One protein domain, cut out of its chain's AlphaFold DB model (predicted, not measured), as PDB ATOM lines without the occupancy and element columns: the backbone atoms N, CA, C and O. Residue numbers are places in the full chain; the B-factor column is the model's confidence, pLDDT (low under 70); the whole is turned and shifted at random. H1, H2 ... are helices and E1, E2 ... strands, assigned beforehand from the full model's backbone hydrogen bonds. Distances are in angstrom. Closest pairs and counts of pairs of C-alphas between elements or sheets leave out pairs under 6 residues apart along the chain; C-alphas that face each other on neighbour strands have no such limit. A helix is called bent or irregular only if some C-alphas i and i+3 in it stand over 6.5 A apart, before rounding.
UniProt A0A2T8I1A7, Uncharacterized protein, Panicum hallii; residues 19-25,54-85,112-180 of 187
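What this domain is: This is residues 19 to 25, 54 to 85 and 112 to 180 of the 187 residues of an uncharacterized protein of Panicum hallii (UniProt A0A2T8I1A7). A twisted, curled sheet of five strands, E5, E2, E1, E6 and E7, has the long helix H1 packed over E5 and E2 on one face, and the shorter H2 lies side by side with H1 and grazes the sheet. At one end, E2 runs on into E3 and E4 runs on into E5, a long two-stranded ribbon whose tip is the hairpin E3 and E4. The printed part has 108 residues, with seven named strands and two named helices in the order E1 E2 E3 E4 E5 H1 E6 H2 E7; the large sheet, in the order E5 E2 E1 E6 E7, is mixed and the small sheet E3 E4 antiparallel. The class is mixed, helices and strands, and the whole is compact, with a radius of gyration of the C-alphas of 14.3 A and spans of 44 by 36 by 27 A.

Where its parts are: E1, residues 19 to 25, is 19.7 A long and begins at C-alpha 19 at (212.931, 240.581, 210.665). E2, residues 55 to 64, is 28.5 A long, and E5, residues 78 to 85, is 20.9 A. E6 is residues 141 to 143, and E7 is residues 168 to 170, ending at C-alpha 170 at (210.828, 237.844, 201.105). E3 is residues 67 to 69 and E4 residues 72 to 75. H1, residues 114 to 132, is 25.3 A long and begins at C-alpha 114 at (224.297, 229.429, 199.082); H2, residues 154 to 162, is 12.2 A.

How they stand to each other: E2 is antiparallel to E1, with N 20 and O 63 at 2.7 A, and to E5, with N 60 and O 82 at 2.8 A. E6 is parallel to E1, with N 143 and O 19 at 2.8 A, and to E7, with N 142 and O 168 at 2.7 A. E6, H2 and E7 are a strand-helix-strand unit, two parallel neighbour strands with a helix between, and its crossover is right-handed. In the hairpin E3 and E4, N 67 and O 75 are 2.8 A apart. H1 is on the sheet at a height over the sheet of 9.1 A, and only just runs along the strands, at 29 degrees to E5 on the local plane; the closest C-alphas of H1 and E5 are those of Lys 132 and Ile 79, 6.0 A. H1 has a kink of 31 degrees near residue 121 and is only just irregular, with C-alphas 123 and 126 at 6.6 A. With residues 118 to 126 alone it touches H2, the closest C-alphas being those of Ile 122 and Phe 156, 6.5 A, at a shallow tilt of 15 degrees, the same way. Each O i to N i+4 pair of H2 is within hydrogen-bond range, and 13 of 15 are in H1.

The domain as a whole: The C-alphas farthest apart are those of Ser 54 and Asp 70, 46.2 A. Residues 26 to 53 and 86 to 111 are not printed; the C-alphas across these cuts are 12.1 A and 9.5 A apart. Of the links that are printed whole, none is long. Residues 174 to 179 stand free. Mean pLDDT of the printed part is 74.0, with residues 54 to 55, 134 to 151, 162 to 168 and 170 to 180 under 70.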
ATOM      1  N   VAL A  19     211.483 240.584 210.429       78.75
ATOM      2  CA  VAL A  19     212.931 240.581 210.665       78.75
ATOM      3  C   VAL A  19     213.612 241.047 209.389       78.75
ATOM      4  O   VAL A  19     213.364 240.470 208.338       78.75
ATOM      5  N   PHE A  20     214.494 242.029 209.498       78.25
ATOM      6  CA  PHE A  20     215.370 242.478 208.428       78.25
ATOM      7  C   PHE A  20     216.715 241.781 208.548       78.25
ATOM      8  O   PHE A  20     217.303 241.730 209.636       78.25
ATOM      9  N   ILE A  21     217.207 241.280 207.421       78.56
ATOM     10  CA  ILE A  21     218.548 240.715 207.292       78.56
ATOM     11  C   ILE A  21     219.372 241.632 206.410       78.56
ATOM     12  O   ILE A  21     218.873 242.135 205.408       78.56
ATOM     13  N   ASP A  22     220.638 241.798 206.756       77.69
ATOM     14  CA  ASP A  22     221.591 242.491 205.907       77.69
ATOM     15  C   ASP A  22     222.957 241.811 205.924       77.69
ATOM     16  O   ASP A  22     223.411 241.311 206.959       77.69
ATOM     17  N   GLU A  23     223.600 241.787 204.758       79.50
ATOM     18  CA  GLU A  23     224.966 241.311 204.583       79.50
ATOM     19  C   GLU A  23     225.891 242.516 204.401       79.50
ATOM     20  O   GLU A  23     225.858 243.189 203.371       79.50
ATOM     21  N   LYS A  24     226.769 242.757 205.378       78.31
ATOM     22  CA  LYS A  24     227.668 243.910 205.369       78.31
ATOM     23  C   LYS A  24     229.132 243.499 205.388       78.31
ATOM     24  O   LYS A  24     229.598 242.778 206.273       78.31
ATOM     25  N   TRP A  25     229.882 244.025 204.424       78.38
ATOM     26  CA  TRP A  25     231.324 243.831 204.310       78.38
ATOM     27  C   TRP A  25     232.088 244.943 205.029       78.38
ATOM     28  O   TRP A  25     231.910 246.127 204.752       78.38
ATOM     29  N   SER A  54     244.833 243.826 204.358       54.88
ATOM     30  CA  SER A  54     243.418 244.150 204.208       54.88
ATOM     31  C   SER A  54     242.634 242.893 204.553       54.88
ATOM     32  O   SER A  54     242.675 241.910 203.813       54.88
ATOM     33  N   ILE A  55     241.996 242.898 205.715       65.00
ATOM     34  CA  ILE A  55     241.101 241.827 206.134       65.00
ATOM     35  C   ILE A  55     239.688 242.272 205.769       65.00
ATOM     36  O   ILE A  55     239.189 243.257 206.308       65.00
ATOM     37  N   ASN A  56     239.061 241.561 204.834       72.56
ATOM     38  CA  ASN A  56     237.662 241.774 204.483       72.56
ATOM     39  C   ASN A  56     236.828 240.780 205.275       72.56
ATOM     40  O   ASN A  56     236.898 239.589 204.989       72.56
ATOM     41  N   SER A  57     236.061 241.256 206.247       76.12
ATOM     42  CA  SER A  57     235.170 240.409 207.039       76.12
ATOM     43  C   SER A  57     233.728 240.719 206.681       76.12
ATOM     44  O   SER A  57     233.304 241.869 206.783       76.12
ATOM     45  N   CYS A  58     232.980 239.699 206.276       83.06
ATOM     46  CA  CYS A  58     231.548 239.812 206.055       83.06
ATOM     47  C   CYS A  58     230.784 239.487 207.340       83.06
ATOM     48  O   CYS A  58     231.141 238.553 208.067       83.06
ATOM     49  N   PHE A  59     229.735 240.253 207.613       82.75
ATOM     50  CA  PHE A  59     228.813 240.015 208.708       82.75
ATOM     51  C   PHE A  59     227.389 239.922 208.187       82.75
ATOM     52  O   PHE A  59     226.977 240.711 207.342       82.75
ATOM     53  N   LEU A  60     226.634 238.989 208.752       83.75
ATOM     54  CA  LEU A  60     225.207 238.857 208.541       83.75
ATOM     55  C   LEU A  60     224.491 239.364 209.795       83.75
ATOM     56  O   LEU A  60     224.612 238.761 210.869       83.75
ATOM     57  N   CYS A  61     223.807 240.497 209.678       83.31
ATOM     58  CA  CYS A  61     223.094 241.126 210.781       83.31
ATOM     59  C   CYS A  61     221.575 240.940 210.640       83.31
ATOM     60  O   CYS A  61     221.031 240.896 209.542       83.31
ATOM     61  N   PHE A  62     220.904 240.839 211.786       83.06
ATOM     62  CA  PHE A  62     219.480 240.571 211.934       83.06
ATOM     63  C   PHE A  62     218.893 241.555 212.929       83.06
ATOM     64  O   PHE A  62     219.261 241.556 214.113       83.06
ATOM     65  N   CYS A  63     217.955 242.358 212.457       83.06
ATOM     66  CA  CYS A  63     217.294 243.359 213.270       83.06
ATOM     67  C   CYS A  63     215.811 243.399 212.966       83.06
ATOM     68  O   CYS A  63     215.328 242.854 211.981       83.06
ATOM     69  N   ALA A  64     215.083 244.088 213.821       83.62
ATOM     70  CA  ALA A  64     213.695 244.396 213.610       83.62
ATOM     71  C   ALA A  64     213.292 245.666 214.294       83.62
ATOM     72  O   ALA A  64     214.085 246.302 214.984       83.62
ATOM     73  N   ARG A  65     212.027 246.016 214.100       83.19
ATOM     74  CA  ARG A  65     211.453 247.193 214.709       83.19
ATOM     75  C   ARG A  65     211.562 247.111 216.242       83.19
ATOM     76  O   ARG A  65     211.004 246.182 216.835       83.19
ATOM     77  N   PRO A  66     212.241 248.079 216.887       87.06
ATOM     78  CA  PRO A  66     212.243 248.194 218.337       87.06
ATOM     79  C   PRO A  66     210.823 248.398 218.871       87.06
ATOM     80  O   PRO A  66     209.974 248.999 218.205       87.06
ATOM     81  N   ARG A  67     210.559 247.909 220.081       83.56
ATOM     82  CA  ARG A  67     209.253 247.997 220.738       83.56
ATOM     83  C   ARG A  67     209.388 248.726 222.061       83.56
ATOM     84  O   ARG A  67     210.282 248.440 222.858       83.56
ATOM     85  N   PHE A  68     208.444 249.625 222.297       84.88
ATOM     86  CA  PHE A  68     208.366 250.435 223.500       84.88
ATOM     87  C   PHE A  68     207.006 250.224 224.160       84.88
ATOM     88  O   PHE A  68     205.988 250.128 223.473       84.88
ATOM     89  N   ARG A  69     206.998 250.141 225.486       85.94
ATOM     90  CA  ARG A  69     205.800 250.128 226.324       85.94
ATOM     91  C   ARG A  69     206.000 251.188 227.395       85.94
ATOM     92  O   ARG A  69     206.996 251.120 228.105       85.94
ATOM     93  N   ASP A  70     205.082 252.148 227.485       88.06
ATOM     94  CA  ASP A  70     205.127 253.233 228.475       88.06
ATOM     95  C   ASP A  70     206.498 253.936 228.508       88.06
ATOM     96  O   ASP A  70     207.146 254.023 229.545       88.06
ATOM     97  N   GLU A  71     206.984 254.341 227.326       84.81
ATOM     98  CA  GLU A  71     208.303 254.968 227.094       84.81
ATOM     99  C   GLU A  71     209.530 254.082 227.401       84.81
ATOM    100  O   GLU A  71     210.654 254.428 227.038       84.81
ATOM    101  N   ASN A  72     209.332 252.881 227.949       88.44
ATOM    102  CA  ASN A  72     210.395 251.916 228.194       88.44
ATOM    103  C   ASN A  72     210.606 250.986 226.994       88.44
ATOM    104  O   ASN A  72     209.673 250.368 226.477       88.44
ATOM    105  N   CYS A  73     211.862 250.848 226.566       86.75
ATOM    106  CA  CYS A  73     212.248 249.926 225.501       86.75
ATOM    107  C   CYS A  73     212.187 248.478 226.009       86.75
ATOM    108  O   CYS A  73     213.026 248.058 226.805       86.75
ATOM    109  N   ILE A  74     211.192 247.716 225.549       87.38
ATOM    110  CA  ILE A  74     211.026 246.293 225.891       87.38
ATOM    111  C   ILE A  74     211.775 245.377 224.917       87.38
ATOM    112  O   ILE A  74     212.078 244.233 225.246       87.38
ATOM    113  N   PHE A  75     212.062 245.873 223.713       86.50
ATOM    114  CA  PHE A  75     212.854 245.181 222.706       86.50
ATOM    115  C   PHE A  75     213.589 246.214 221.860       86.50
ATOM    116  O   PHE A  75     212.965 247.049 221.212       86.50
ATOM    117  N   ASP A  76     214.914 246.145 221.839       85.88
ATOM    118  CA  ASP A  76     215.776 247.111 221.151       85.88
ATOM    119  C   ASP A  76     215.893 246.864 219.638       85.88
ATOM    120  O   ASP A  76     216.617 247.580 218.946       85.88
ATOM    121  N   GLY A  77     215.199 245.848 219.120       85.75
ATOM    122  CA  GLY A  77     215.247 245.477 217.715       85.75
ATOM    123  C   GLY A  77     216.462 244.635 217.333       85.75
ATOM    124  O   GLY A  77     216.558 244.225 216.180       85.75
ATOM    125  N   ARG A  78     217.400 244.344 218.244       87.44
ATOM    126  CA  ARG A  78     218.656 243.659 217.904       87.44
ATOM    127  C   ARG A  78     218.546 242.159 218.137       87.44
ATOM    128  O   ARG A  78     218.619 241.672 219.265       87.44
ATOM    129  N   ILE A  79     218.479 241.387 217.058       84.31
ATOM    130  CA  ILE A  79     218.478 239.923 217.158       84.31
ATOM    131  C   ILE A  79     219.914 239.414 217.197       84.31
ATOM    132  O   ILE A  79     220.319 238.697 218.112       84.31
ATOM    133  N   GLY A  80     220.743 239.818 216.245       85.69
ATOM    134  CA  GLY A  80     222.116 239.342 216.214       85.69
ATOM    135  C   GLY A  80     222.909 239.922 215.071       85.69
ATOM    136  O   GLY A  80     222.357 240.433 214.106       85.69
ATOM    137  N   CYS A  81     224.224 239.822 215.187       86.19
ATOM    138  CA  CYS A  81     225.097 240.012 214.054       86.19
ATOM    139  C   CYS A  81     226.224 238.997 214.129       86.19
ATOM    140  O   CYS A  81     226.822 238.796 215.188       86.19
ATOM    141  N   PHE A  82     226.467 238.321 213.017       85.62
ATOM    142  CA  PHE A  82     227.337 237.167 212.984       85.62
ATOM    143  C   PHE A  82     228.377 237.286 211.885       85.62
ATOM    144  O   PHE A  82     228.052 237.572 210.739       85.62
ATOM    145  N   SER A  83     229.634 237.024 212.230       84.69
ATOM    146  CA  SER A  83     230.728 237.022 211.265       84.69
ATOM    147  C   SER A  83     230.687 235.760 210.403       84.69
ATOM    148  O   SER A  83     230.728 234.648 210.941       84.69
ATOM    149  N   LEU A  84     230.692 235.919 209.081       81.38
ATOM    150  CA  LEU A  84     230.900 234.820 208.145       81.38
ATOM    151  C   LEU A  84     232.406 234.545 208.043       81.38
ATOM    152  O   LEU A  84     233.167 235.273 207.401       81.38
ATOM    153  N   VAL A  85     232.843 233.505 208.747       81.75
ATOM    154  CA  VAL A  85     234.254 233.134 208.905       81.75
ATOM    155  C   VAL A  85     234.447 231.636 208.712       81.75
ATOM    156  O   VAL A  85     233.576 230.840 209.057       81.75
ATOM    157  N   ILE A 112     231.198 233.413 199.784       73.75
ATOM    158  CA  ILE A 112     229.939 233.055 200.421       73.75
ATOM    159  C   ILE A 112     229.135 232.238 199.411       73.75
ATOM    160  O   ILE A 112     228.755 232.728 198.349       73.75
ATOM    161  N   THR A 113     228.901 230.967 199.726       80.62
ATOM    162  CA  THR A 113     228.058 230.090 198.908       80.62
ATOM    163  C   THR A 113     226.649 230.027 199.482       80.62
ATOM    164  O   THR A 113     226.427 230.219 200.682       80.62
ATOM    165  N   ARG A 114     225.676 229.674 198.639       80.19
ATOM    166  CA  ARG A 114     224.297 229.429 199.082       80.19
ATOM    167  C   ARG A 114     224.225 228.442 200.246       80.19
ATOM    168  O   ARG A 114     223.443 228.651 201.165       80.19
ATOM    169  N   ASP A 115     225.029 227.384 200.211       82.00
ATOM    170  CA  ASP A 115     224.994 226.346 201.239       82.00
ATOM    171  C   ASP A 115     225.566 226.857 202.564       82.00
ATOM    172  O   ASP A 115     224.986 226.578 203.609       82.00
ATOM    173  N   THR A 116     226.616 227.691 202.522       80.06
ATOM    174  CA  THR A 116     227.139 228.349 203.732       80.06
ATOM    175  C   THR A 116     226.114 229.281 204.363       80.06
ATOM    176  O   THR A 116     225.911 229.222 205.571       80.06
ATOM    177  N   ILE A 117     225.410 230.088 203.562       81.12
ATOM    178  CA  ILE A 117     224.335 230.945 204.072       81.12
ATOM    179  C   ILE A 117     223.186 230.111 204.619       81.12
ATOM    180  O   ILE A 117     222.678 230.427 205.689       81.12
ATOM    181  N   ARG A 118     222.770 229.049 203.922       85.75
ATOM    182  CA  ARG A 118     221.675 228.195 204.386       85.75
ATOM    183  C   ARG A 118     221.993 227.583 205.746       85.75
ATOM    184  O   ARG A 118     221.178 227.688 206.656       85.75
ATOM    185  N   ASP A 119     223.166 226.971 205.879       85.81
ATOM    186  CA  ASP A 119     223.610 226.369 207.136       85.81
ATOM    187  C   ASP A 119     223.649 227.411 208.257       85.81
ATOM    188  O   ASP A 119     223.127 227.193 209.349       85.81
ATOM    189  N   PHE A 120     224.167 228.599 207.945       84.25
ATOM    190  CA  PHE A 120     224.216 229.713 208.876       84.25
ATOM    191  C   PHE A 120     222.816 230.157 209.333       84.25
ATOM    192  O   PHE A 120     222.552 230.305 210.530       84.25
ATOM    193  N   MET A 121     221.898 230.324 208.383       83.44
ATOM    194  CA  MET A 121     220.509 230.698 208.628       83.44
ATOM    195  C   MET A 121     219.799 229.668 209.516       83.44
ATOM    196  O   MET A 121     219.136 230.034 210.483       83.44
ATOM    197  N   ILE A 122     219.985 228.377 209.251       86.00
ATOM    198  CA  ILE A 122     219.338 227.312 210.023       86.00
ATOM    199  C   ILE A 122     219.958 227.184 211.417       86.00
ATOM    200  O   ILE A 122     219.246 227.206 212.415       86.00
ATOM    201  N   ASN A 123     221.285 227.098 211.509       87.31
ATOM    202  CA  ASN A 123     221.965 226.710 212.747       87.31
ATOM    203  C   ASN A 123     222.270 227.876 213.691       87.31
ATOM    204  O   ASN A 123     222.556 227.654 214.869       87.31
ATOM    205  N   LYS A 124     222.288 229.118 213.194       85.38
ATOM    206  CA  LYS A 124     222.635 230.303 214.000       85.38
ATOM    207  C   LYS A 124     221.487 231.290 214.091       85.38
ATOM    208  O   LYS A 124     221.195 231.784 215.177       85.38
ATOM    209  N   VAL A 125     220.829 231.560 212.970       81.62
ATOM    210  CA  VAL A 125     219.836 232.634 212.882       81.62
ATOM    211  C   VAL A 125     218.502 232.204 213.457       81.62
ATOM    212  O   VAL A 125     217.991 232.903 214.331       81.62
ATOM    213  N   LEU A 126     217.956 231.061 213.024       83.19
ATOM    214  CA  LEU A 126     216.685 230.566 213.554       83.19
ATOM    215  C   LEU A 126     216.722 230.481 215.093       83.19
ATOM    216  O   LEU A 126     215.874 231.122 215.714       83.19
ATOM    217  N   PRO A 127     217.728 229.858 215.745       86.25
ATOM    218  CA  PRO A 127     217.802 229.828 217.209       86.25
ATOM    219  C   PRO A 127     217.906 231.213 217.864       86.25
ATOM    220  O   PRO A 127     217.319 231.456 218.923       86.25
ATOM    221  N   ALA A 128     218.638 232.148 217.247       85.25
ATOM    222  CA  ALA A 128     218.788 233.502 217.775       85.25
ATOM    223  C   ALA A 128     217.473 234.288 217.731       85.25
ATOM    224  O   ALA A 128     217.132 234.958 218.709       85.25
ATOM    225  N   ILE A 129     216.714 234.155 216.636       80.88
ATOM    226  CA  ILE A 129     215.367 234.721 216.520       80.88
ATOM    227  C   ILE A 129     214.491 234.163 217.639       80.88
ATOM    228  O   ILE A 129     213.875 234.935 218.359       80.88
ATOM    229  N   GLN A 130     214.492 232.853 217.879       78.94
ATOM    230  CA  GLN A 130     213.650 232.282 218.936       78.94
ATOM    231  C   GLN A 130     213.981 232.773 220.337       78.94
ATOM    232  O   GLN A 130     213.088 232.917 221.169       78.94
ATOM    233  N   THR A 131     215.268 232.969 220.607       83.31
ATOM    234  CA  THR A 131     215.739 233.324 221.945       83.31
ATOM    235  C   THR A 131     215.406 234.772 222.279       83.31
ATOM    236  O   THR A 131     215.049 235.081 223.412       83.31
ATOM    237  N   LYS A 132     215.552 235.670 221.302       81.19
ATOM    238  CA  LYS A 132     215.458 237.118 221.531       81.19
ATOM    239  C   LYS A 132     214.146 237.730 221.082       81.19
ATOM    240  O   LYS A 132     213.801 238.815 221.539       81.19
ATOM    241  N   TRP A 133     213.431 237.074 220.180       74.75
ATOM    242  CA  TRP A 133     212.202 237.620 219.650       74.75
ATOM    243  C   TRP A 133     211.008 237.264 220.525       74.75
ATOM    244  O   TRP A 133     210.742 236.096 220.810       74.75
ATOM    245  N   LEU A 134     210.244 238.286 220.906       67.50
ATOM    246  CA  LEU A 134     209.083 238.146 221.780       67.50
ATOM    247  C   LEU A 134     208.027 237.188 221.195       67.50
ATOM    248  O   LEU A 134     207.658 237.230 220.020       67.50
ATOM    249  N   ARG A 135     207.530 236.297 222.053       61.44
ATOM    250  CA  ARG A 135     206.694 235.143 221.685       61.44
ATOM    251  C   ARG A 135     205.269 235.504 221.252       61.44
ATOM    252  O   ARG A 135     204.584 234.653 220.698       61.44
ATOM    253  N   GLU A 136     204.837 236.730 221.526       61.84
ATOM    254  CA  GLU A 136     203.445 237.177 221.393       61.84
ATOM    255  C   GLU A 136     202.968 237.300 219.938       61.84
ATOM    256  O   GLU A 136     201.764 237.316 219.706       61.84
ATOM    257  N   ASP A 137     203.870 237.291 218.949       55.78
ATOM    258  CA  ASP A 137     203.485 237.403 217.535       55.78
ATOM    259  C   ASP A 137     203.708 236.089 216.752       55.78
ATOM    260  O   ASP A 137     204.819 235.696 216.387       55.78
ATOM    261  N   VAL A 138     202.621 235.349 216.535       45.78
ATOM    262  CA  VAL A 138     202.572 234.080 215.793       45.78
ATOM    263  C   VAL A 138     202.262 234.378 214.317       45.78
ATOM    264  O   VAL A 138     201.252 235.009 214.034       45.78
ATOM    265  N   GLY A 139     203.085 233.894 213.369       51.88
ATOM    266  CA  GLY A 139     202.821 234.014 211.913       51.88
ATOM    267  C   GLY A 139     203.754 234.943 211.109       51.88
ATOM    268  O   GLY A 139     203.302 235.618 210.189       51.88
ATOM    269  N   LYS A 140     205.043 234.985 211.460       59.97
ATOM    270  CA  LYS A 140     206.000 236.048 211.092       59.97
ATOM    271  C   LYS A 140     206.726 235.884 209.757       59.97
ATOM    272  O   LYS A 140     206.945 234.778 209.291       59.97
ATOM    273  N   GLN A 141     207.197 236.989 209.187       57.72
ATOM    274  CA  GLN A 141     207.922 237.020 207.914       57.72
ATOM    275  C   GLN A 141     209.341 237.565 208.129       57.72
ATOM    276  O   GLN A 141     209.567 238.484 208.906       57.72
ATOM    277  N   ILE A 142     210.326 236.976 207.466       58.28
ATOM    278  CA  ILE A 142     211.674 237.525 207.370       58.28
ATOM    279  C   ILE A 142     211.740 238.269 206.041       58.28
ATOM    280  O   ILE A 142     211.671 237.653 204.975       58.28
ATOM    281  N   ASP A 143     211.859 239.591 206.109       55.75
ATOM    282  CA  ASP A 143     212.163 240.378 204.924       55.75
ATOM    283  C   ASP A 143     213.660 240.310 204.649       55.75
ATOM    284  O   ASP A 143     214.489 240.369 205.561       55.75
ATOM    285  N   ASN A 144     213.984 240.219 203.370       58.41
ATOM    286  CA  ASN A 144     215.330 240.147 202.834       58.41
ATOM    287  C   ASN A 144     216.043 238.812 203.100       58.41
ATOM    288  O   ASN A 144     216.881 238.685 203.986       58.41
ATOM    289  N   ALA A 145     215.761 237.787 202.292       55.22
ATOM    290  CA  ALA A 145     216.701 236.670 202.186       55.22
ATOM    291  C   ALA A 145     218.088 237.204 201.808       55.22
ATOM    292  O   ALA A 145     218.172 238.038 200.903       55.22
ATOM    293  N   PRO A 146     219.180 236.696 202.410       58.03
ATOM    294  CA  PRO A 146     220.501 236.926 201.848       58.03
ATOM    295  C   PRO A 146     220.445 236.551 200.365       58.03
ATOM    296  O   PRO A 146     219.883 235.505 200.031       58.03
ATOM    297  N   SER A 147     221.006 237.384 199.490       56.81
ATOM    298  CA  SER A 147     220.874 237.295 198.020       56.81
ATOM    299  C   SER A 147     221.138 235.896 197.432       56.81
ATOM    300  O   SER A 147     220.674 235.555 196.344       56.81
ATOM    301  N   HIS A 148     221.868 235.064 198.170       60.44
ATOM    302  CA  HIS A 148     222.248 233.709 197.809       60.44
ATOM    303  C   HIS A 148     221.226 232.617 198.172       60.44
ATOM    304  O   HIS A 148     221.341 231.508 197.641       60.44
ATOM    305  N   LEU A 149     220.248 232.869 199.051       68.50
ATOM    306  CA  LEU A 149     219.238 231.886 199.456       68.50
ATOM    307  C   LEU A 149     217.950 232.084 198.648       68.50
ATOM    308  O   LEU A 149     217.382 233.170 198.605       68.50
ATOM    309  N   LYS A 150     217.478 231.019 197.991       69.75
ATOM    310  CA  LYS A 150     216.207 231.070 197.257       69.75
ATOM    311  C   LYS A 150     215.049 231.194 198.248       69.75
ATOM    312  O   LYS A 150     215.071 230.544 199.288       69.75
ATOM    313  N   LEU A 151     214.026 231.966 197.881       69.19
ATOM    314  CA  LEU A 151     212.807 232.128 198.684       69.19
ATOM    315  C   LEU A 151     212.140 230.783 199.007       69.19
ATOM    316  O   LEU A 151     211.716 230.563 200.137       69.19
ATOM    317  N   ASP A 152     212.142 229.870 198.034       70.38
ATOM    318  CA  ASP A 152     211.575 228.524 198.145       70.38
ATOM    319  C   ASP A 152     212.641 227.462 198.460       70.38
ATOM    320  O   ASP A 152     212.571 226.337 197.964       70.38
ATOM    321  N   ASP A 153     213.694 227.805 199.210       80.88
ATOM    322  CA  ASP A 153     214.681 226.802 199.611       80.88
ATOM    323  C   ASP A 153     214.021 225.765 200.545       80.88
ATOM    324  O   ASP A 153     213.631 226.113 201.663       80.88
ATOM    325  N   PRO A 154     213.868 224.497 200.112       82.19
ATOM    326  CA  PRO A 154     213.030 223.531 200.819       82.19
ATOM    327  C   PRO A 154     213.619 223.163 202.180       82.19
ATOM    328  O   PRO A 154     212.882 222.966 203.137       82.19
ATOM    329  N   VAL A 155     214.949 223.138 202.283       84.81
ATOM    330  CA  VAL A 155     215.661 222.788 203.514       84.81
ATOM    331  C   VAL A 155     215.493 223.895 204.554       84.81
ATOM    332  O   VAL A 155     215.192 223.614 205.711       84.81
ATOM    333  N   PHE A 156     215.638 225.159 204.144       82.69
ATOM    334  CA  PHE A 156     215.348 226.281 205.035       82.69
ATOM    335  C   PHE A 156     213.869 226.317 205.432       82.69
ATOM    336  O   PHE A 156     213.563 226.515 206.604       82.69
ATOM    337  N   TYR A 157     212.958 226.094 204.483       80.88
ATOM    338  CA  TYR A 157     211.521 226.093 204.745       80.88
ATOM    339  C   TYR A 157     211.106 224.999 205.736       80.88
ATOM    340  O   TYR A 157     210.336 225.262 206.660       80.88
ATOM    341  N   GLU A 158     211.627 223.780 205.587       83.62
ATOM    342  CA  GLU A 158     211.366 222.682 206.521       83.62
ATOM    343  C   GLU A 158     211.916 222.978 207.915       83.62
ATOM    344  O   GLU A 158     211.185 222.812 208.892       83.62
ATOM    345  N   ALA A 159     213.152 223.481 208.010       82.06
ATOM    346  CA  ALA A 159     213.736 223.892 209.282       82.06
ATOM    347  C   ALA A 159     212.901 224.999 209.939       82.06
ATOM    348  O   ALA A 159     212.493 224.867 211.084       82.06
ATOM    349  N   ALA A 160     212.548 226.046 209.194       76.56
ATOM    350  CA  ALA A 160     211.694 227.126 209.678       76.56
ATOM    351  C   ALA A 160     210.320 226.621 210.154       76.56
ATOM    352  O   ALA A 160     209.816 227.097 211.164       76.56
ATOM    353  N   LYS A 161     209.722 225.641 209.465       76.69
ATOM    354  CA  LYS A 161     208.405 225.082 209.808       76.69
ATOM    355  C   LYS A 161     208.423 224.188 211.051       76.69
ATOM    356  O   LYS A 161     207.416 224.126 211.755       76.69
ATOM    357  N   GLN A 162     209.514 223.458 211.288       69.12
ATOM    358  CA  GLN A 162     209.679 222.669 212.516       69.12
ATOM    359  C   GLN A 162     209.742 223.564 213.754       69.12
ATOM    360  O   GLN A 162     209.368 223.151 214.852       69.12
ATOM    361  N   GLU A 163     210.176 224.802 213.561       63.75
ATOM    362  CA  GLU A 163     210.286 225.775 214.621       63.75
ATOM    363  C   GLU A 163     208.957 226.476 214.919       63.75
ATOM    364  O   GLU A 163     208.045 226.566 214.098       63.75
ATOM    365  N   ARG A 164     208.833 227.027 216.133       63.41
ATOM    366  CA  ARG A 164     207.610 227.704 216.622       63.41
ATOM    367  C   ARG A 164     207.190 228.948 215.818       63.41
ATOM    368  O   ARG A 164     206.196 229.584 216.163       63.41
ATOM    369  N   PHE A 165     207.934 229.311 214.779       63.56
ATOM    370  CA  PHE A 165     207.728 230.497 213.965       63.56
ATOM    371  C   PHE A 165     207.572 230.103 212.495       63.56
ATOM    372  O   PHE A 165     208.475 229.523 211.913       63.56
ATOM    373  N   ASN A 166     206.453 230.472 211.867       68.00
ATOM    374  CA  ASN A 166     206.227 230.271 210.430       68.00
ATOM    375  C   ASN A 166     207.015 231.294 209.597       68.00
ATOM    376  O   ASN A 166     206.420 232.187 209.008       68.00
ATOM    377  N   ILE A 167     208.341 231.185 209.606       69.88
ATOM    378  CA  ILE A 167     209.260 232.119 208.959       69.88
ATOM    379  C   ILE A 167     209.229 231.940 207.437       69.88
ATOM    380  O   ILE A 167     209.472 230.853 206.915       69.88
ATOM    381  N   ARG A 168     208.980 233.036 206.716       69.56
ATOM    382  CA  ARG A 168     209.059 233.096 205.250       69.56
ATOM    383  C   ARG A 168     210.055 234.144 204.813       69.56
ATOM    384  O   ARG A 168     210.034 235.236 205.358       69.56
ATOM    385  N   LEU A 169     210.865 233.810 203.821       72.31
ATOM    386  CA  LEU A 169     211.763 234.752 203.175       72.31
ATOM    387  C   LEU A 169     210.994 235.619 202.176       72.31
ATOM    388  O   LEU A 169     210.129 235.118 201.455       72.31
ATOM    389  N   ILE A 170     211.334 236.902 202.108       67.25
ATOM    390  CA  ILE A 170     210.828 237.844 201.105       67.25
ATOM    391  C   ILE A 170     212.030 238.545 200.462       67.25
ATOM    392  O   ILE A 170     213.039 238.780 201.122       67.25
ATOM    393  N   CYS A 171     211.963 238.819 199.158       63.16
ATOM    394  CA  CYS A 171     212.973 239.625 198.472       63.16
ATOM    395  C   CYS A 171     212.527 241.084 198.443       63.16
ATOM    396  O   CYS A 171     211.399 241.370 198.032       63.16
ATOM    397  N   GLN A 172     213.441 242.002 198.750       55.62
ATOM    398  CA  GLN A 172     213.254 243.396 198.374       55.62
ATOM    399  C   GLN A 172     213.544 243.585 196.874       55.62
ATOM    400  O   GLN A 172     214.392 242.887 196.306       55.62
ATOM    401  N   PRO A 173     212.829 244.491 196.186       46.31
ATOM    402  CA  PRO A 173     213.120 244.811 194.794       46.31
ATOM    403  C   PRO A 173     214.543 245.378 194.657       46.31
ATOM    404  O   PRO A 173     214.985 246.169 195.492       46.31
ATOM    405  N   SER A 174     215.263 244.984 193.601       42.66
ATOM    406  CA  SER A 174     216.639 245.430 193.343       42.66
ATOM    407  C   SER A 174     216.756 246.965 193.353       42.66
ATOM    408  O   SER A 174     215.919 247.640 192.755       42.66
ATOM    409  N   ASN A 175     217.816 247.501 193.975       48.38
ATOM    410  CA  ASN A 175     218.093 248.939 194.166       48.38
ATOM    411  C   ASN A 175     217.126 249.691 195.106       48.38
ATOM    412  O   ASN A 175     216.824 250.858 194.875       48.38
ATOM    413  N   SER A 176     216.664 249.052 196.181       50.00
ATOM    414  CA  SER A 176     215.878 249.691 197.247       50.00
ATOM    415  C   SER A 176     216.719 250.023 198.493       50.00
ATOM    416  O   SER A 176     216.251 249.845 199.613       50.00
ATOM    417  N   SER A 177     217.952 250.532 198.321       51.47
ATOM    418  CA  SER A 177     218.823 250.911 199.459       51.47
ATOM    419  C   SER A 177     218.142 251.888 200.419       51.47
ATOM    420  O   SER A 177     218.346 251.809 201.625       51.47
ATOM    421  N   ASP A 178     217.263 252.747 199.897       47.09
ATOM    422  CA  ASP A 178     216.491 253.730 200.671       47.09
ATOM    423  C   ASP A 178     215.479 253.087 201.644       47.09
ATOM    424  O   ASP A 178     214.911 253.773 202.494       47.09
ATOM    425  N   PHE A 179     215.245 251.774 201.535       49.31
ATOM    426  CA  PHE A 179     214.345 250.996 202.391       49.31
ATOM    427  C   PHE A 179     215.077 249.960 203.258       49.31
ATOM    428  O   PHE A 179     214.427 249.249 204.032       49.31
ATOM    429  N   ASN A 180     216.411 249.885 203.177       55.94
ATOM    430  CA  ASN A 180     217.209 249.020 204.036       55.94
ATOM    431  C   ASN A 180     217.562 249.763 205.332       55.94
ATOM    432  O   ASN A 180     218.342 250.714 205.344       55.94
TER     433      ASN A 180